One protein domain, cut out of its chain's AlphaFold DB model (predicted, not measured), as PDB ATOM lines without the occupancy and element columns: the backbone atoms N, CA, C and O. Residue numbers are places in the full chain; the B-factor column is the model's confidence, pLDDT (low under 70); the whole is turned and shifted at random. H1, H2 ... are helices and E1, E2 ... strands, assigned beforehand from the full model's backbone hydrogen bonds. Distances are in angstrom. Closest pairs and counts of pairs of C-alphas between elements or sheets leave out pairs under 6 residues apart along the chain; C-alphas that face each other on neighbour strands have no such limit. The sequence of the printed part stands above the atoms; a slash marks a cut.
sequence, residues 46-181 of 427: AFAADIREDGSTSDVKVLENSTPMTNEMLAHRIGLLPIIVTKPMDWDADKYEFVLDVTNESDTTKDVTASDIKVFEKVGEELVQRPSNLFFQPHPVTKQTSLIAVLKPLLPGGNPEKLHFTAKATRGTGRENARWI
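This is residues 46 to 181 of the 427 residues of the protein "RPOLD domain-containing protein" of viral metagenome (UniProt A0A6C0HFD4). A twisted, antiparallel sheet of five strands, in the order E1, E7, E2, E4, E5, is partly faced by a small two-stranded sheet, E3 and E6, in a lopsided sandwich. The one named helix, H1, covers the edge strand E1 close to E6, while the hairpin of E4 and E5 makes the other edge of the large sheet. The printed part has 136 residues, with E1, H1, E2, E3, E4, E5, E6, E7 and E8 along the chain; the class is mostly strand, though only 55 residues are in named elements. It is compact, with a radius of gyration of the C-alphas of 15.6 A and spans of 51 by 37 by 35 A.

Edge strand E1, residues 60 to 65, is antiparallel to E7, residues 161 to 167, with N 61 and O 166 2.8 A apart. H1, residues 71 to 79, is on this sheet at a height of 7.5 A, over E1 and slantwise to it at 41 degrees on the local plane; the closest C-alphas are those of Val 60 and Ala 75, 6.0 A. Every O i to N i+4 pair in H1 is within hydrogen-bond range. E2, residues 96 to 104, is antiparallel to E7 at 178 degrees, with N 167 and O 98 2.7 A apart. E1, H1 and E2 form a split strand-helix-strand unit, with E7 between its two strands and a left-handed crossover. E3, residues 110 to 113, is antiparallel to E6, residues 147 to 151, with N 112 and O 149 2.8 A apart. The sheet of E3 and E6 and the large sheet are face to face as a sandwich, two sheets one over the other, with the parts that face each other 9.0 A centre to centre and the strands of the one at 30 degrees to those of the other. The closest C-alphas of H1 and E6 are those of Arg 77 and Ile 148, 6.8 A. E4, residues 118 to 123, is antiparallel to E2, with N 99 and O 118 2.8 A apart, and forms a hairpin with edge strand E5, residues 126 to 130, where N 130 and O 119 are 2.8 A apart. E7 runs on into E8, residues 170 to 173, at 74 degrees; E8 pairs with no named strand.

E1 begins at C-alpha 60, (-29.949, -86.064, -14.719). H1 is 11.9 A long. E2, the longest strand, spans 26.5 A from C-alpha 96 at (-18.078, -83.653, -10.313). E4 spans 15.9 A and E7 20.1 A. E8 ends at C-alpha 173, (-32.204, -72.187, -3.605).

The C-alphas farthest apart, of Met 89 and Gly 157, are 50.8 A apart. The printed part has no cut. The links H1 to E2 and E5 to E6 are long, with 16 residues each. Mean pLDDT of the printed part is 91.7; residue 55 alone is under 70.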
ATOM      1  N   ALA A  46     -28.070 -79.873  -5.153       95.06
ATOM      2  CA  ALA A  46     -28.960 -80.976  -5.513       95.06
ATOM      3  C   ALA A  46     -28.837 -81.283  -7.011       95.06
ATOM      4  O   ALA A  46     -28.220 -80.526  -7.757       95.06
ATOM      5  N   PHE A  47     -29.433 -82.381  -7.472       95.06
ATOM      6  CA  PHE A  47     -29.577 -82.631  -8.906       95.06
ATOM      7  C   PHE A  47     -30.762 -81.808  -9.431       95.06
ATOM      8  O   PHE A  47     -31.908 -82.077  -9.042       95.06
ATOM      9  N   ALA A  48     -30.537 -80.822 -10.309       90.88
ATOM     10  CA  ALA A  48     -31.645 -80.197 -11.023       90.88
ATOM     11  C   ALA A  48     -32.190 -81.232 -12.011       90.88
ATOM     12  O   ALA A  48     -31.523 -81.680 -12.932       90.88
ATOM     13  N   ALA A  49     -33.401 -81.697 -11.762       87.31
ATOM     14  CA  ALA A  49     -34.069 -82.722 -12.555       87.31
ATOM     15  C   ALA A  49     -35.367 -82.158 -13.127       87.31
ATOM     16  O   ALA A  49     -36.399 -82.823 -13.139       87.31
ATOM     17  N   ASP A  50     -35.327 -80.883 -13.502       85.94
ATOM     18  CA  ASP A  50     -36.418 -80.222 -14.198       85.94
ATOM     19  C   ASP A  50     -36.505 -80.777 -15.620       85.94
ATOM     20  O   ASP A  50     -35.479 -81.032 -16.265       85.94
ATOM     21  N   ILE A  51     -37.739 -80.985 -16.067       82.94
ATOM     22  CA  ILE A  51     -38.067 -81.492 -17.396       82.94
ATOM     23  C   ILE A  51     -38.044 -80.301 -18.353       82.94
ATOM     24  O   ILE A  51     -38.714 -79.295 -18.116       82.94
ATOM     25  N   ARG A  52     -37.247 -80.402 -19.412       80.50
ATOM     26  CA  ARG A  52     -37.157 -79.407 -20.480       80.50
ATOM     27  C   ARG A  52     -38.272 -79.623 -21.505       80.50
ATOM     28  O   ARG A  52     -38.891 -80.684 -21.561       80.50
ATOM     29  N   GLU A  53     -38.510 -78.618 -22.342       75.69
ATOM     30  CA  GLU A  53     -39.551 -78.650 -23.385       75.69
ATOM     31  C   GLU A  53     -39.365 -79.793 -24.399       75.69
ATOM     32  O   GLU A  53     -40.338 -80.276 -24.972       75.69
ATOM     33  N   ASP A  54     -38.129 -80.258 -24.590       73.62
ATOM     34  CA  ASP A  54     -37.783 -81.394 -25.452       73.62
ATOM     35  C   ASP A  54     -37.992 -82.767 -24.781       73.62
ATOM     36  O   ASP A  54     -37.678 -83.799 -25.372       73.62
ATOM     37  N   GLY A  55     -38.506 -82.793 -23.546       67.12
ATOM     38  CA  GLY A  55     -38.677 -84.001 -22.738       67.12
ATOM     39  C   GLY A  55     -37.384 -84.515 -22.099       67.12
ATOM     40  O   GLY A  55     -37.419 -85.505 -21.368       67.12
ATOM     41  N   SER A  56     -36.238 -83.863 -22.329       71.44
ATOM     42  CA  SER A  56     -34.994 -84.191 -21.635       71.44
ATOM     43  C   SER A  56     -34.995 -83.629 -20.215       71.44
ATOM     44  O   SER A  56     -35.650 -82.636 -19.902       71.44
ATOM     45  N   THR A  57     -34.242 -84.258 -19.324       77.19
ATOM     46  CA  THR A  57     -34.051 -83.777 -17.953       77.19
ATOM     47  C   THR A  57     -32.760 -82.970 -17.846       77.19
ATOM     48  O   THR A  57     -31.824 -83.159 -18.626       77.19
ATOM     49  N   SER A  58     -32.732 -82.012 -16.920       82.62
ATOM     50  CA  SER A  58     -31.666 -81.008 -16.833       82.62
ATOM     51  C   SER A  58     -30.294 -81.594 -16.513       82.62
ATOM     52  O   SER A  58     -29.482 -81.766 -17.423       82.62
ATOM     53  N   ASP A  59     -30.047 -81.890 -15.241       88.94
ATOM     54  CA  ASP A  59     -28.768 -82.399 -14.761       88.94
ATOM     55  C   ASP A  59     -28.716 -83.920 -14.710       88.94
ATOM     56  O   ASP A  59     -27.627 -84.478 -14.658       88.94
ATOM     57  N   VAL A  60     -29.863 -84.600 -14.703       92.88
ATOM     58  CA  VAL A  60     -29.949 -86.064 -14.719       92.88
ATOM     59  C   VAL A  60     -30.133 -86.513 -16.160       92.88
ATOM     60  O   VAL A  60     -31.058 -86.068 -16.824       92.88
ATOM     61  N   LYS A  61     -29.295 -87.420 -16.653       93.12
ATOM     62  CA  LYS A  61     -29.422 -88.039 -17.974       93.12
ATOM     63  C   LYS A  61     -29.522 -89.549 -17.819       93.12
ATOM     64  O   LYS A  61     -28.533 -90.227 -17.541       93.12
ATOM     65  N   VAL A  62     -30.731 -90.065 -18.017       93.00
ATOM     66  CA  VAL A  62     -31.002 -91.505 -18.041       93.00
ATOM     67  C   VAL A  62     -30.505 -92.069 -19.371       93.00
ATOM     68  O   VAL A  62     -30.908 -91.604 -20.434       93.00
ATOM     69  N   LEU A  63     -29.597 -93.040 -19.307       94.19
ATOM     70  CA  LEU A  63     -29.015 -93.705 -20.475       94.19
ATOM     71  C   LEU A  63     -29.722 -95.033 -20.754       94.19
ATOM     72  O   LEU A  63     -29.963 -95.370 -21.909       94.19
ATOM     73  N   GLU A  64     -30.093 -95.755 -19.699       94.25
ATOM     74  CA  GLU A  64     -30.832 -97.009 -19.792       94.25
ATOM     75  C   GLU A  64     -31.763 -97.145 -18.584       94.25
ATOM     76  O   GLU A  64     -31.341 -96.969 -17.442       94.25
ATOM     77  N   ASN A  65     -33.037 -97.432 -18.828       94.44
ATOM     78  CA  ASN A  65     -34.030 -97.638 -17.780       94.44
ATOM     79  C   ASN A  65     -35.014 -98.712 -18.229       94.44
ATOM     80  O   ASN A  65     -35.876 -98.463 -19.069       94.44
ATOM     81  N   SER A  66     -34.885 -99.904 -17.658       93.06
ATOM     82  CA  SER A  66     -35.838-100.996 -17.859       93.06
ATOM     83  C   SER A  66     -36.829-101.132 -16.696       93.06
ATOM     84  O   SER A  66     -37.526-102.140 -16.604       93.06
ATOM     85  N   THR A  67     -36.841-100.180 -15.758       91.38
ATOM     86  CA  THR A  67     -37.728-100.226 -14.592       91.38
ATOM     87  C   THR A  67     -39.160 -99.831 -14.983       91.38
ATOM     88  O   THR A  67     -39.367 -99.191 -16.014       91.38
ATOM     89  N   PRO A  68     -40.177-100.139 -14.156       90.06
ATOM     90  CA  PRO A  68     -41.553 -99.704 -14.414       90.06
ATOM     91  C   PRO A  68     -41.781 -98.184 -14.322       90.06
ATOM     92  O   PRO A  68     -42.865 -97.716 -14.662       90.06
ATOM     93  N   MET A  69     -40.817 -97.419 -13.796       91.75
ATOM     94  CA  MET A  69     -40.933 -95.967 -13.647       91.75
ATOM     95  C   MET A  69     -40.500 -95.259 -14.926       91.75
ATOM     96  O   MET A  69     -39.498 -95.631 -15.537       91.75
ATOM     97  N   THR A  70     -41.206 -94.187 -15.293       91.94
ATOM     98  CA  THR A  70     -40.773 -93.334 -16.407       91.94
ATOM     99  C   THR A  70     -39.478 -92.597 -16.058       91.94
ATOM    100  O   THR A  70     -39.123 -92.440 -14.883       91.94
ATOM    101  N   ASN A  71     -38.766 -92.121 -17.081       92.06
ATOM    102  CA  ASN A  71     -37.509 -91.396 -16.890       92.06
ATOM    103  C   ASN A  71     -37.714 -90.113 -16.075       92.06
ATOM    104  O   ASN A  71     -36.877 -89.779 -15.244       92.06
ATOM    105  N   GLU A  72     -38.849 -89.440 -16.248       90.50
ATOM    106  CA  GLU A  72     -39.227 -88.228 -15.522       90.50
ATOM    107  C   GLU A  72     -39.474 -88.522 -14.042       90.50
ATOM    108  O   GLU A  72     -38.967 -87.813 -13.171       90.50
ATOM    109  N   MET A  73     -40.204 -89.601 -13.735       91.12
ATOM    110  CA  MET A  73     -40.429 -90.032 -12.352       91.12
ATOM    111  C   MET A  73     -39.112 -90.384 -11.664       91.12
ATOM    112  O   MET A  73     -38.889 -90.010 -10.510       91.12
ATOM    113  N   LEU A  74     -38.231 -91.091 -12.373       92.62
ATOM    114  CA  LEU A  74     -36.926 -91.463 -11.854       92.62
ATOM    115  C   LEU A  74     -36.042 -90.229 -11.631       92.62
ATOM    116  O   LEU A  74     -35.472 -90.077 -10.552       92.62
ATOM    117  N   ALA A  75     -35.965 -89.327 -12.609       93.19
ATOM    118  CA  ALA A  75     -35.199 -88.094 -12.503       93.19
ATOM    119  C   ALA A  75     -35.708 -87.221 -11.349       93.19
ATOM    120  O   ALA A  75     -34.906 -86.726 -10.563       93.19
ATOM    121  N   HIS A  76     -37.027 -87.110 -11.166       91.69
ATOM    122  CA  HIS A  76     -37.618 -86.418 -10.021       91.69
ATOM    123  C   HIS A  76     -37.194 -87.046  -8.682       91.69
ATOM    124  O   HIS A  76     -36.785 -86.328  -7.771       91.69
ATOM    125  N   ARG A  77     -37.225 -88.383  -8.558       93.56
ATOM    126  CA  ARG A  77     -36.751 -89.091  -7.349       93.56
ATOM    127  C   ARG A  77     -35.267 -88.842  -7.080       93.56
ATOM    128  O   ARG A  77     -34.904 -88.580  -5.938       93.56
ATOM    129  N   ILE A  78     -34.429 -88.901  -8.117       94.44
ATOM    130  CA  ILE A  78     -32.990 -88.609  -8.024       94.44
ATOM    131  C   ILE A  78     -32.778 -87.149  -7.601       94.44
ATOM    132  O   ILE A  78     -31.965 -86.879  -6.726       94.44
ATOM    133  N   GLY A  79     -33.570 -86.226  -8.150       94.06
ATOM    134  CA  GLY A  79     -33.562 -84.799  -7.831       94.06
ATOM    135  C   GLY A  79     -33.751 -84.465  -6.354       94.06
ATOM    136  O   GLY A  79     -33.229 -83.455  -5.892       94.06
ATOM    137  N   LEU A  80     -34.473 -85.313  -5.620       93.50
ATOM    138  CA  LEU A  80     -34.768 -85.143  -4.196       93.50
ATOM    139  C   LEU A  80     -33.762 -85.846  -3.272       93.50
ATOM    140  O   LEU A  80     -33.933 -85.816  -2.052       93.50
ATOM    141  N   LEU A  81     -32.732 -86.499  -3.817       93.88
ATOM    142  CA  LEU A  81     -31.685 -87.094  -2.994       93.88
ATOM    143  C   LEU A  81     -30.873 -85.987  -2.303       93.88
ATOM    144  O   LEU A  81     -30.333 -85.118  -2.990       93.88
ATOM    145  N   PRO A  82     -30.733 -86.018  -0.965       90.56
ATOM    146  CA  PRO A  82     -29.883 -85.066  -0.270       90.56
ATOM    147  C   PRO A  82     -28.415 -85.366  -0.589       90.56
ATOM    148  O   PRO A  82     -27.936 -86.475  -0.346       90.56
ATOM    149  N   ILE A  83     -27.704 -84.370  -1.117       93.38
ATOM    150  CA  ILE A  83     -26.270 -84.453  -1.409       93.38
ATOM    151  C   ILE A  83     -25.519 -83.696  -0.320       93.38
ATOM    152  O   ILE A  83     -25.754 -82.509  -0.096       93.38
ATOM    153  N   ILE A  84     -24.600 -84.368   0.365       91.62
ATOM    154  CA  ILE A  84     -23.850 -83.761   1.463       91.62
ATOM    155  C   ILE A  84     -22.733 -82.880   0.905       91.62
ATOM    156  O   ILE A  84     -21.665 -83.355   0.527       91.62
ATOM    157  N   VAL A  85     -22.981 -81.569   0.893       92.00
ATOM    158  CA  VAL A  85     -21.997 -80.531   0.572       92.00
ATOM    159  C   VAL A  85     -21.984 -79.506   1.701       92.00
ATOM    160  O   VAL A  85     -22.915 -78.724   1.868       92.00
ATOM    161  N   THR A  86     -20.913 -79.496   2.497       88.00
ATOM    162  CA  THR A  86     -20.812 -78.636   3.692       88.00
ATOM    163  C   THR A  86     -20.588 -77.160   3.367       88.00
ATOM    164  O   THR A  86     -20.866 -76.305   4.205       88.00
ATOM    165  N   LYS A  87     -20.096 -76.857   2.160       90.81
ATOM    166  CA  LYS A  87     -19.869 -75.498   1.653       90.81
ATOM    167  C   LYS A  87     -20.464 -75.331   0.251       90.81
ATOM    168  O   LYS A  87     -19.725 -75.368  -0.731       90.81
ATOM    169  N   PRO A  88     -21.787 -75.134   0.133       92.94
ATOM    170  CA  PRO A  88     -22.450 -74.983  -1.165       92.94
ATOM    171  C   PRO A  88     -21.904 -73.825  -2.008       92.94
ATOM    172  O   PRO A  88     -21.928 -73.886  -3.232       92.94
ATOM    173  N   MET A  89     -21.392 -72.768  -1.371       93.12
ATOM    174  CA  MET A  89     -20.874 -71.588  -2.071       93.12
ATOM    175  C   MET A  89     -19.610 -71.867  -2.889       93.12
ATOM    176  O   MET A  89     -19.444 -71.262  -3.944       93.12
ATOM    177  N   ASP A  90     -18.786 -72.816  -2.439       93.75
ATOM    178  CA  ASP A  90     -17.529 -73.207  -3.092       93.75
ATOM    179  C   ASP A  90     -17.738 -74.339  -4.116       93.75
ATOM    180  O   ASP A  90     -16.781 -74.819  -4.728       93.75
ATOM    181  N   TRP A  91     -18.980 -74.811  -4.271       94.25
ATOM    182  CA  TRP A  91     -19.309 -75.945  -5.123       94.25
ATOM    183  C   TRP A  91     -19.205 -75.587  -6.606       94.25
ATOM    184  O   TRP A  91     -19.785 -74.606  -7.070       94.25
ATOM    185  N   ASP A  92     -18.515 -76.444  -7.352       93.50
ATOM    186  CA  ASP A  92     -18.355 -76.351  -8.797       93.50
ATOM    187  C   ASP A  92     -18.927 -77.618  -9.439       93.50
ATOM    188  O   ASP A  92     -18.377 -78.713  -9.293       93.50
ATOM    189  N   ALA A  93     -20.058 -77.460 -10.128       92.12
ATOM    190  CA  ALA A  93     -20.807 -78.565 -10.713       92.12
ATOM    191  C   ALA A  93     -20.023 -79.304 -11.809       92.12
ATOM    192  O   ALA A  93     -20.234 -80.498 -12.001       92.12
ATOM    193  N   ASP A  94     -19.111 -78.631 -12.516       91.81
ATOM    194  CA  ASP A  94     -18.399 -79.234 -13.646       91.81
ATOM    195  C   ASP A  94     -17.217 -80.110 -13.221       91.81
ATOM    196  O   ASP A  94     -16.756 -80.946 -14.015       91.81
ATOM    197  N   LYS A  95     -16.769 -79.966 -11.967       93.25
ATOM    198  CA  LYS A  95     -15.733 -80.809 -11.355       93.25
ATOM    199  C   LYS A  95     -16.228 -82.192 -10.970       93.25
ATOM    200  O   LYS A  95     -15.393 -83.080 -10.836       93.25
ATOM    201  N   TYR A  96     -17.532 -82.390 -10.799       94.44
ATOM    202  CA  TYR A  96     -18.078 -83.653 -10.313       94.44
ATOM    203  C   TYR A  96     -19.022 -84.296 -11.325       94.44
ATOM    204  O   TYR A  96     -19.810 -83.627 -11.989       94.44
ATOM    205  N   GLU A  97     -18.966 -85.619 -11.408       95.50
ATOM    206  CA  GLU A  97     -19.879 -86.430 -12.203       95.50
ATOM    207  C   GLU A  97     -20.378 -87.611 -11.370       95.50
ATOM    208  O   GLU A  97     -19.601 -88.318 -10.725       95.50
ATOM    209  N   PHE A  98     -21.693 -87.815 -11.368       96.88
ATOM    210  CA  PHE A  98     -22.358 -88.871 -10.615       96.88
ATOM    211  C   PHE A  98     -22.871 -89.915 -11.597       96.88
ATOM    212  O   PHE A  98     -23.655 -89.596 -12.485       96.88
ATOM    213  N   VAL A  99     -22.441 -91.163 -11.452       97.38
ATOM    214  CA  VAL A  99     -22.772 -92.244 -12.383       97.38
ATOM    215  C   VAL A  99     -23.333 -93.424 -11.612       97.38
ATOM    216  O   VAL A  99     -22.703 -93.933 -10.687       97.38
ATOM    217  N   LEU A 100     -24.499 -93.898 -12.026       97.31
ATOM    218  CA  LEU A 100     -25.068 -95.148 -11.549       97.31
ATOM    219  C   LEU A 100     -25.209 -96.088 -12.737       97.31
ATOM    220  O   LEU A 100     -25.760 -95.696 -13.760       97.31
ATOM    221  N   ASP A 101     -24.694 -97.305 -12.608       97.00
ATOM    222  CA  ASP A 101     -24.823 -98.374 -13.599       97.00
ATOM    223  C   ASP A 101     -24.988 -99.693 -12.843       97.00
ATOM    224  O   ASP A 101     -24.028-100.228 -12.276       97.00
ATOM    225  N   VAL A 102     -26.236-100.148 -12.738       96.44
ATOM    226  CA  VAL A 102     -26.609-101.335 -11.969       96.44
ATOM    227  C   VAL A 102     -27.491-102.230 -12.819       96.44
ATOM    228  O   VAL A 102     -28.559-101.828 -13.270       96.44
ATOM    229  N   THR A 103     -27.060-103.480 -12.962       95.81
ATOM    230  CA  THR A 103     -27.830-104.563 -13.582       95.81
ATOM    231  C   THR A 103     -28.196-105.593 -12.512       95.81
ATOM    232  O   THR A 103     -27.413-105.830 -11.576       95.81
ATOM    233  N   ASN A 104     -29.393-106.176 -12.609       95.06
ATOM    234  CA  ASN A 104     -29.793-107.324 -11.805       95.06
ATOM    235  C   ASN A 104     -29.805-108.603 -12.646       95.06
ATOM    236  O   ASN A 104     -30.693-108.820 -13.464       95.06
ATOM    237  N   GLU A 105     -28.818-109.455 -12.400       93.19
ATOM    238  CA  GLU A 105     -28.662-110.758 -13.058       93.19
ATOM    239  C   GLU A 105     -29.083-111.918 -12.141       93.19
ATOM    240  O   GLU A 105     -28.983-113.083 -12.520       93.19
ATOM    241  N   SER A 106     -29.526-111.611 -10.918       92.38
ATOM    242  CA  SER A 106     -29.917-112.609  -9.922       92.38
ATOM    243  C   SER A 106     -31.378-113.034 -10.068       92.38
ATOM    244  O   SER A 106     -32.189-112.333 -10.670       92.38
ATOM    245  N   ASP A 107     -31.733-114.165  -9.464       91.94
ATOM    246  CA  ASP A 107     -33.105-114.664  -9.329       91.94
ATOM    247  C   ASP A 107     -33.894-113.985  -8.190       91.94
ATOM    248  O   ASP A 107     -35.043-114.343  -7.926       91.94
ATOM    249  N   THR A 108     -33.316-112.968  -7.539       93.69
ATOM    250  CA  THR A 108     -33.966-112.179  -6.484       93.69
ATOM    251  C   THR A 108     -34.059-110.702  -6.863       93.69
ATOM    252  O   THR A 108     -33.412-110.227  -7.794       93.69
ATOM    253  N   THR A 109     -34.931-109.956  -6.184       94.62
ATOM    254  CA  THR A 109     -35.040-108.504  -6.375       94.62
ATOM    255  C   THR A 109     -33.795-107.799  -5.854       94.62
ATOM    256  O   THR A 109     -33.284-108.156  -4.791       94.62
ATOM    257  N   LYS A 110     -33.353-106.755  -6.555       95.31
ATOM    258  CA  LYS A 110     -32.199-105.946  -6.160       95.31
ATOM    259  C   LYS A 110     -32.614-104.503  -5.911       95.31
ATOM    260  O   LYS A 110     -33.066-103.816  -6.827       95.31
ATOM    261  N   ASP A 111     -32.413-104.047  -4.684       95.75
ATOM    262  CA  ASP A 111     -32.621-102.652  -4.311       95.75
ATOM    263  C   ASP A 111     -31.465-101.797  -4.836       95.75
ATOM    264  O   ASP A 111     -30.296-102.093  -4.591       95.75
ATOM    265  N   VAL A 112     -31.800-100.731  -5.561       95.88
ATOM    266  CA  VAL A 112     -30.852 -99.723  -6.037       95.88
ATOM    267  C   VAL A 112     -30.963 -98.510  -5.132       95.88
ATOM    268  O   VAL A 112     -32.021 -97.886  -5.024       95.88
ATOM    269  N   THR A 113     -29.863 -98.163  -4.485       96.25
ATOM    270  CA  THR A 113     -29.788 -97.151  -3.430       96.25
ATOM    271  C   THR A 113     -28.816 -96.032  -3.797       96.25
ATOM    272  O   THR A 113     -28.009 -96.163  -4.716       96.25
ATOM    273  N   ALA A 114     -28.847 -94.913  -3.071       95.19
ATOM    274  CA  ALA A 114     -27.917 -93.808  -3.315       95.19
ATOM    275  C   ALA A 114     -26.438 -94.188  -3.088       95.19
ATOM    276  O   ALA A 114     -25.554 -93.597  -3.699       95.19
ATOM    277  N   SER A 115     -26.153 -95.214  -2.278       94.62
ATOM    278  CA  SER A 115     -24.794 -95.755  -2.108       94.62
ATOM    279  C   SER A 115     -24.227 -96.425  -3.362       94.62
ATOM    280  O   SER A 115     -23.008 -96.538  -3.475       94.62
ATOM    281  N   ASP A 116     -25.081 -96.841  -4.303       95.88
ATOM    282  CA  ASP A 116     -24.654 -97.447  -5.570       95.88
ATOM    283  C   ASP A 116     -24.169 -96.399  -6.588       95.88
ATOM    284  O   ASP A 116     -23.578 -96.745  -7.614       95.88
ATOM    285  N   ILE A 117     -24.381 -95.107  -6.307       96.94
ATOM    286  CA  ILE A 117     -23.901 -94.003  -7.140       96.94
ATOM    287  C   ILE A 117     -22.382 -93.884  -6.983       96.94
ATOM    288  O   ILE A 117     -21.866 -93.638  -5.889       96.94
ATOM    289  N   LYS A 118     -21.659 -94.004  -8.096       97.00
ATOM    290  CA  LYS A 118     -20.224 -93.728  -8.195       97.00
ATOM    291  C   LYS A 118     -20.026 -92.238  -8.440       97.00
ATOM    292  O   LYS A 118     -20.659 -91.666  -9.322       97.00
ATOM    293  N   VAL A 119     -19.141 -91.614  -7.668       96.56
ATOM    294  CA  VAL A 119     -18.840 -90.183  -7.791       96.56
ATOM    295  C   VAL A 119     -17.433 -90.025  -8.341       96.56
ATOM    296  O   VAL A 119     -16.495 -90.596  -7.786       96.56
ATOM    297  N   PHE A 120     -17.281 -89.257  -9.410       95.94
ATOM    298  CA  PHE A 120     -15.998 -88.938 -10.024       95.94
ATOM    299  C   PHE A 120     -15.716 -87.448  -9.870       95.94
ATOM    300  O   PHE A 120     -16.589 -86.620 -10.112       95.94
ATOM    301  N   GLU A 121     -14.499 -87.111  -9.458       94.38
ATOM    302  CA  GLU A 121     -13.996 -85.742  -9.390       94.38
ATOM    303  C   GLU A 121     -12.913 -85.545 -10.451       94.38
ATOM    304  O   GLU A 121     -11.988 -86.351 -10.559       94.38
ATOM    305  N   LYS A 122     -13.007 -84.458 -11.215       92.44
ATOM    306  CA  LYS A 122     -11.979 -84.033 -12.164       92.44
ATOM    307  C   LYS A 122     -10.855 -83.326 -11.421       92.44
ATOM    308  O   LYS A 122     -11.044 -82.230 -10.888       92.44
ATOM    309  N   VAL A 123      -9.673 -83.933 -11.418       89.38
ATOM    310  CA  VAL A 123      -8.444 -83.347 -10.873       89.38
ATOM    311  C   VAL A 123      -7.467 -83.173 -12.033       89.38
ATOM    312  O   VAL A 123      -6.763 -84.102 -12.416       89.38
ATOM    313  N   GLY A 124      -7.460 -81.981 -12.636       85.44
ATOM    314  CA  GLY A 124      -6.764 -81.752 -13.906       85.44
ATOM    315  C   GLY A 124      -7.502 -82.433 -15.062       85.44
ATOM    316  O   GLY A 124      -8.681 -82.155 -15.275       85.44
ATOM    317  N   GLU A 125      -6.820 -83.321 -15.786       82.44
ATOM    318  CA  GLU A 125      -7.409 -84.124 -16.872       82.44
ATOM    319  C   GLU A 125      -7.880 -85.518 -16.411       82.44
ATOM    320  O   GLU A 125      -8.547 -86.224 -17.166       82.44
ATOM    321  N   GLU A 126      -7.575 -85.921 -15.172       87.50
ATOM    322  CA  GLU A 126      -7.920 -87.245 -14.649       87.50
ATOM    323  C   GLU A 126      -9.247 -87.245 -13.874       87.50
ATOM    324  O   GLU A 126      -9.563 -86.315 -13.125       87.50
ATOM    325  N   LEU A 127     -10.010 -88.334 -14.020       89.31
ATOM    326  CA  LEU A 127     -11.215 -88.613 -13.236       89.31
ATOM    327  C   LEU A 127     -10.869 -89.528 -12.062       89.31
ATOM    328  O   LEU A 127     -10.604 -90.718 -12.233       89.31
ATOM    329  N   VAL A 128     -10.914 -88.978 -10.851       93.19
ATOM    330  CA  VAL A 128     -10.647 -89.712  -9.614       93.19
ATOM    331  C   VAL A 128     -11.967 -90.093  -8.959       93.19
ATOM    332  O   VAL A 128     -12.775 -89.230  -8.611       93.19
ATOM    333  N   GLN A 129     -12.195 -91.390  -8.744       94.50
ATOM    334  CA  GLN A 129     -13.383 -91.846  -8.028       94.50
ATOM    335  C   GLN A 129     -13.297 -91.457  -6.546       94.50
ATOM    336  O   GLN A 129     -12.330 -91.779  -5.849       94.50
ATOM    337  N   ARG A 130     -14.335 -90.790  -6.044       94.06
ATOM    338  CA  ARG A 130     -14.499 -90.453  -4.632       94.06
ATOM    339  C   ARG A 130     -15.451 -91.431  -3.941       94.06
ATOM    340  O   ARG A 130     -16.393 -91.926  -4.565       94.06
ATOM    341  N   PRO A 131     -15.230 -91.721  -2.647       92.75
ATOM    342  CA  PRO A 131     -16.152 -92.545  -1.877       92.75
ATOM    343  C   PRO A 131     -17.569 -91.949  -1.858       92.75
ATOM    344  O   PRO A 131     -17.764 -90.801  -1.461       92.75
ATOM    345  N   SER A 132     -18.562 -92.748  -2.259       91.12
ATOM    346  CA  SER A 132     -19.972 -92.330  -2.348       91.12
ATOM    347  C   SER A 132     -20.545 -91.879  -0.999       91.12
ATOM    348  O   SER A 132     -21.306 -90.918  -0.919       91.12
ATOM    349  N   ASN A 133     -20.089 -92.496   0.095       89.69
ATOM    350  CA  ASN A 133     -20.500 -92.170   1.462       89.69
ATOM    351  C   ASN A 133     -20.127 -90.747   1.922       89.69
ATOM    352  O   ASN A 133     -20.649 -90.297   2.940       89.69
ATOM    353  N   LEU A 134     -19.244 -90.040   1.205       91.31
ATOM    354  CA  LEU A 134     -18.982 -88.622   1.456       91.31
ATOM    355  C   LEU A 134     -20.162 -87.742   1.030       91.31
ATOM    356  O   LEU A 134     -20.400 -86.717   1.659       91.31
ATOM    357  N   PHE A 135     -20.906 -88.168   0.007       93.31
ATOM    358  CA  PHE A 135     -22.028 -87.435  -0.581       93.31
ATOM    359  C   PHE A 135     -23.381 -87.991  -0.128       93.31
ATOM    360  O   PHE A 135     -24.310 -87.222   0.098       93.31
ATOM    361  N   PHE A 136     -23.478 -89.310   0.057       93.44
ATOM    362  CA  PHE A 136     -24.692 -90.014   0.464       93.44
ATOM    363  C   PHE A 136     -24.428 -90.827   1.732       93.44
ATOM    364  O   PHE A 136     -23.989 -91.978   1.680       93.44
ATOM    365  N   GLN A 137     -24.673 -90.229   2.897       88.12
ATOM    366  CA  GLN A 137     -24.476 -90.928   4.165       88.12
ATOM    367  C   GLN A 137     -25.668 -91.832   4.499       88.12
ATOM    368  O   GLN A 137     -26.822 -91.450   4.283       88.12
ATOM    369  N   PRO A 138     -25.416 -93.028   5.057       88.06
ATOM    370  CA  PRO A 138     -26.482 -93.899   5.515       88.06
ATOM    371  C   PRO A 138     -27.205 -93.284   6.713       88.06
ATOM    372  O   PRO A 138     -26.591 -92.672   7.592       88.06
ATOM    373  N   HIS A 139     -28.513 -93.510   6.793       86.25
ATOM    374  CA  HIS A 139     -29.314 -93.031   7.909       86.25
ATOM    375  C   HIS A 139     -28.818 -93.642   9.241       86.25
ATOM    376  O   HIS A 139     -28.557 -94.852   9.301       86.25
ATOM    377  N   PRO A 140     -28.713 -92.864  10.341       82.25
ATOM    378  CA  PRO A 140     -28.118 -93.337  11.593       82.25
ATOM    379  C   PRO A 140     -28.786 -94.575  12.194       82.25
ATOM    380  O   PRO A 140     -28.101 -95.356  12.857       82.25
ATOM    381  N   VAL A 141     -30.089 -94.766  11.962       84.62
ATOM    382  CA  VAL A 141     -30.865 -95.888  12.519       84.62
ATOM    383  C   VAL A 141     -30.842 -97.110  11.599       84.62
ATOM    384  O   VAL A 141     -30.482 -98.193  12.044       84.62
ATOM    385  N   THR A 142     -31.194 -96.950  10.320       88.00
ATOM    386  CA  THR A 142     -31.353 -98.077   9.380       88.00
ATOM    387  C   THR A 142     -30.032 -98.518   8.759       88.00
ATOM    388  O   THR A 142     -29.956 -99.610   8.210       88.00
ATOM    389  N   LYS A 143     -28.990 -97.676   8.837       88.50
ATOM    390  CA  LYS A 143     -27.683 -97.876   8.193       88.50
ATOM    391  C   LYS A 143     -27.755 -98.022   6.666       88.50
ATOM    392  O   LYS A 143     -26.797 -98.477   6.052       88.50
ATOM    393  N   GLN A 144     -28.858 -97.585   6.061       89.69
ATOM    394  CA  GLN A 144     -29.104 -97.623   4.620       89.69
ATOM    395  C   GLN A 144     -29.204 -96.207   4.053       89.69
ATOM    396  O   GLN A 144     -29.551 -95.265   4.771       89.69
ATOM    397  N   THR A 145     -28.890 -96.058   2.768       93.19
ATOM    398  CA  THR A 145     -29.123 -94.821   2.011       93.19
ATOM    399  C   THR A 145     -30.490 -94.871   1.313       93.19
ATOM    400  O   THR A 145     -31.177 -95.893   1.341       93.19
ATOM    401  N   SER A 146     -30.917 -93.759   0.714       93.38
ATOM    402  CA  SER A 146     -32.226 -93.647   0.063       93.38
ATOM    403  C   SER A 146     -32.408 -94.656  -1.076       93.38
ATOM    404  O   SER A 146     -31.544 -94.778  -1.945       93.38
ATOM    405  N   LEU A 147     -33.562 -95.328  -1.102       95.31
ATOM    406  CA  LEU A 147     -33.964 -96.230  -2.181       95.31
ATOM    407  C   LEU A 147     -34.372 -95.440  -3.434       95.31
ATOM    408  O   LEU A 147     -35.312 -94.637  -3.409       95.31
ATOM    409  N   ILE A 148     -33.706 -95.716  -4.549       95.25
ATOM    410  CA  ILE A 148     -33.964 -95.089  -5.848       95.25
ATOM    411  C   ILE A 148     -34.992 -95.912  -6.622       95.25
ATOM    412  O   ILE A 148     -36.041 -95.378  -6.993       95.25
ATOM    413  N   ALA A 149     -34.704 -97.199  -6.822       95.25
ATOM    414  CA  ALA A 149     -35.509 -98.140  -7.595       95.25
ATOM    415  C   ALA A 149     -35.315 -99.577  -7.084       95.25
ATOM    416  O   ALA A 149     -34.358 -99.859  -6.367       95.25
ATOM    417  N   VAL A 150     -36.204-100.484  -7.484       95.56
ATOM    418  CA  VAL A 150     -36.069-101.928  -7.248       95.56
ATOM    419  C   VAL A 150     -36.044-102.610  -8.607       95.56
ATOM    420  O   VAL A 150     -36.978-102.432  -9.390       95.56
ATOM    421  N   LEU A 151     -34.981-103.360  -8.885       95.06
ATOM    422  CA  LEU A 151     -34.841-104.150 -10.105       95.06
ATOM    423  C   LEU A 151     -35.420-105.546  -9.874       95.06
ATOM    424  O   LEU A 151     -35.111-106.206  -8.876       95.06
ATOM    425  N   LYS A 152     -36.257-106.005 -10.802       93.06
ATOM    426  CA  LYS A 152     -36.860-107.340 -10.762       93.06
ATOM    427  C   LYS A 152     -35.815-108.438 -10.962       93.06
ATOM    428  O   LYS A 152     -34.768-108.178 -11.558       93.06
ATOM    429  N   PRO A 153     -36.087-109.656 -10.461       92.75
ATOM    430  CA  PRO A 153     -35.238-110.808 -10.718       92.75
ATOM    431  C   PRO A 153     -35.215-111.170 -12.202       92.75
ATOM    432  O   PRO A 153     -36.198-110.980 -12.925       92.75
ATOM    433  N   LEU A 154     -34.107-111.762 -12.630       91.69
ATOM    434  CA  LEU A 154     -33.968-112.359 -13.944       91.69
ATOM    435  C   LEU A 154     -34.844-113.616 -14.033       91.69
ATOM    436  O   LEU A 154     -34.610-114.613 -13.349       91.69
ATOM    437  N   LEU A 155     -35.857-113.569 -14.898       88.38
ATOM    438  CA  LEU A 155     -36.673-114.738 -15.223       88.38
ATOM    439  C   LEU A 155     -35.987-115.587 -16.308       88.38
ATOM    440  O   LEU A 155     -35.335-115.023 -17.193       88.38
ATOM    441  N   PRO A 156     -36.159-116.923 -16.307       85.25
ATOM    442  CA  PRO A 156     -35.619-117.784 -17.358       85.25
ATOM    443  C   PRO A 156     -36.069-117.329 -18.755       85.25
ATOM    444  O   PRO A 156     -37.264-117.276 -19.040       85.25
ATOM    445  N   GLY A 157     -35.110-116.996 -19.626       82.12
ATOM    446  CA  GLY A 157     -35.371-116.503 -20.987       82.12
ATOM    447  C   GLY A 157     -35.738-115.015 -21.095       82.12
ATOM    448  O   GLY A 157     -36.037-114.556 -22.194       82.12
ATOM    449  N   GLY A 158     -35.727-114.268 -19.986       84.38
ATOM    450  CA  GLY A 158     -35.904-112.813 -19.969       84.38
ATOM    451  C   GLY A 158     -34.587-112.041 -20.092       84.38
ATOM    452  O   GLY A 158     -33.503-112.610 -19.974       84.38
ATOM    453  N   ASN A 159     -34.691-110.726 -20.295       88.50
ATOM    454  CA  ASN A 159     -33.553-109.808 -20.207       88.50
ATOM    455  C   ASN A 159     -33.397-109.305 -18.762       88.50
ATOM    456  O   ASN A 159     -34.417-109.086 -18.098       88.50
ATOM    457  N   PRO A 160     -32.161-109.096 -18.274       91.69
ATOM    458  CA  PRO A 160     -31.941-108.529 -16.950       91.69
ATOM    459  C   PRO A 160     -32.463-107.092 -16.887       91.69
ATOM    460  O   PRO A 160     -32.325-106.332 -17.848       91.69
ATOM    461  N   GLU A 161     -33.043-106.708 -15.748       93.31
ATOM    462  CA  GLU A 161     -33.380-105.306 -15.525       93.31
ATOM    463  C   GLU A 161     -32.116-104.504 -15.195       93.31
ATOM    464  O   GLU A 161     -31.257-104.931 -14.413       93.31
ATOM    465  N   LYS A 162     -32.017-103.319 -15.792       95.44
ATOM    466  CA  LYS A 162     -30.883-102.420 -15.686       95.44
ATOM    467  C   LYS A 162     -31.341-100.986 -15.483       95.44
ATOM    468  O   LYS A 162     -32.331-100.521 -16.059       95.44
ATOM    469  N   LEU A 163     -30.573-100.278 -14.667       96.12
ATOM    470  CA  LEU A 163     -30.677 -98.844 -14.510       96.12
ATOM    471  C   LEU A 163     -29.301 -98.204 -14.684       96.12
ATOM    472  O   LEU A 163     -28.367 -98.513 -13.944       96.12
ATOM    473  N   HIS A 164     -29.208 -97.287 -15.643       97.00
ATOM    474  CA  HIS A 164     -28.012 -96.512 -15.919       97.00
ATOM    475  C   HIS A 164     -28.346 -95.031 -16.118       97.00
ATOM    476  O   HIS A 164     -29.112 -94.663 -17.013       97.00
ATOM    477  N   PHE A 165     -27.746 -94.163 -15.304       95.88
ATOM    478  CA  PHE A 165     -27.822 -92.718 -15.485       95.88
ATOM    479  C   PHE A 165     -26.501 -92.028 -15.147       95.88
ATOM    480  O   PHE A 165     -25.673 -92.537 -14.388       95.88
ATOM    481  N   THR A 166     -26.348 -90.832 -15.701       96.25
ATOM    482  CA  THR A 166     -25.304 -89.864 -15.346       96.25
ATOM    483  C   THR A 166     -25.979 -88.611 -14.806       96.25
ATOM    484  O   THR A 166     -27.086 -88.285 -15.234       96.25
ATOM    485  N   ALA A 167     -25.376 -87.936 -13.833       95.75
ATOM    486  CA  ALA A 167     -25.945 -86.734 -13.250       95.75
ATOM    487  C   ALA A 167     -24.888 -85.704 -12.831       95.75
ATOM    488  O   ALA A 167     -23.756 -86.057 -12.486       95.75
ATOM    489  N   LYS A 168     -25.285 -84.427 -12.820       95.06
ATOM    490  CA  LYS A 168     -24.515 -83.305 -12.264       95.06
ATOM    491  C   LYS A 168     -25.247 -82.678 -11.082       95.06
ATOM    492  O   LYS A 168     -26.461 -82.552 -11.093       95.06
ATOM    493  N   ALA A 169     -24.519 -82.276 -10.051       94.88
ATOM    494  CA  ALA A 169     -25.128 -81.602  -8.910       94.88
ATOM    495  C   ALA A 169     -24.910 -80.094  -9.030       94.88
ATOM    496  O   ALA A 169     -23.767 -79.644  -9.127       94.88
ATOM    497  N   THR A 170     -25.986 -79.315  -9.010       94.94
ATOM    498  CA  THR A 170     -25.964 -77.861  -9.176       94.94
ATOM    499  C   THR A 170     -26.393 -77.149  -7.899       94.94
ATOM    500  O   THR A 170     -27.148 -77.667  -7.064       94.94
ATOM    501  N   ARG A 171     -25.860 -75.937  -7.721       95.56
ATOM    502  CA  ARG A 171     -26.235 -75.054  -6.619       95.56
ATOM    503  C   ARG A 171     -27.527 -74.327  -6.975       95.56
ATOM    504  O   ARG A 171     -27.602 -73.732  -8.045       95.56
ATOM    505  N   GLY A 172     -28.470 -74.307  -6.045       94.75
ATOM    506  CA  GLY A 172     -29.731 -73.583  -6.172       94.75
ATOM    507  C   GLY A 172     -30.301 -73.200  -4.812       94.75
ATOM    508  O   GLY A 172     -29.659 -73.393  -3.771       94.75
ATOM    509  N   THR A 173     -31.508 -72.642  -4.820       95.88
ATOM    510  CA  THR A 173     -32.204 -72.187  -3.605       95.88
ATOM    511  C   THR A 173     -33.609 -72.770  -3.496       95.88
ATOM    512  O   THR A 173     -34.241 -73.129  -4.489       95.88
ATOM    513  N   GLY A 174     -34.143 -72.831  -2.273       94.75
ATOM    514  CA  GLY A 174     -35.511 -73.299  -2.036       94.75
ATOM    515  C   GLY A 174     -36.597 -72.429  -2.687       94.75
ATOM    516  O   GLY A 174     -37.735 -72.879  -2.807       94.75
ATOM    517  N   ARG A 175     -36.270 -71.197  -3.117       92.31
ATOM    518  CA  ARG A 175     -37.164 -70.345  -3.922       92.31
ATOM    519  C   ARG A 175     -37.374 -70.902  -5.331       92.31
ATOM    520  O   ARG A 175     -38.463 -70.754  -5.872       92.31
ATOM    521  N   GLU A 176     -36.351 -71.529  -5.907       92.19
ATOM    522  CA  GLU A 176     -36.407 -72.107  -7.254       92.19
ATOM    523  C   GLU A 176     -37.143 -73.447  -7.236       92.19
ATOM    524  O   GLU A 176     -38.028 -73.690  -8.054       92.19
ATOM    525  N   ASN A 177     -36.798 -74.320  -6.287       93.94
ATOM    526  CA  ASN A 177     -37.444 -75.618  -6.134       93.94
ATOM    527  C   ASN A 177     -37.231 -76.185  -4.723       93.94
ATOM    528  O   ASN A 177     -36.174 -76.011  -4.113       93.94
ATOM    529  N   ALA A 178     -38.212 -76.945  -4.232       93.88
ATOM    530  CA  ALA A 178     -38.166 -77.583  -2.919       93.88
ATOM    531  C   ALA A 178     -36.959 -78.520  -2.714       93.88
ATOM    532  O   ALA A 178     -36.536 -78.711  -1.575       93.88
ATOM    533  N   ARG A 179     -36.364 -79.059  -3.789       93.75
ATOM    534  CA  ARG A 179     -35.165 -79.918  -3.726       93.75
ATOM    535  C   ARG A 179     -33.964 -79.259  -3.035       93.75
ATOM    536  O   ARG A 179     -33.141 -79.953  -2.451       93.75
ATOM    537  N   TRP A 180     -33.867 -77.928  -3.091       95.88
ATOM    538  CA  TRP A 180     -32.776 -77.173  -2.473       95.88
ATOM    539  C   TRP A 180     -33.102 -76.674  -1.063       95.88
ATOM    540  O   TRP A 180     -32.243 -76.055  -0.441       95.88
ATOM    541  N   ILE A 181     -34.292 -76.953  -0.516       96.38
ATOM    542  CA  ILE A 181     -34.628 -76.561   0.859       96.38
ATOM    543  C   ILE A 181     -33.685 -77.291   1.835       96.38
ATOM    544  O   ILE A 181     -33.686 -78.523   1.885       96.38
TER     545      ILE A 181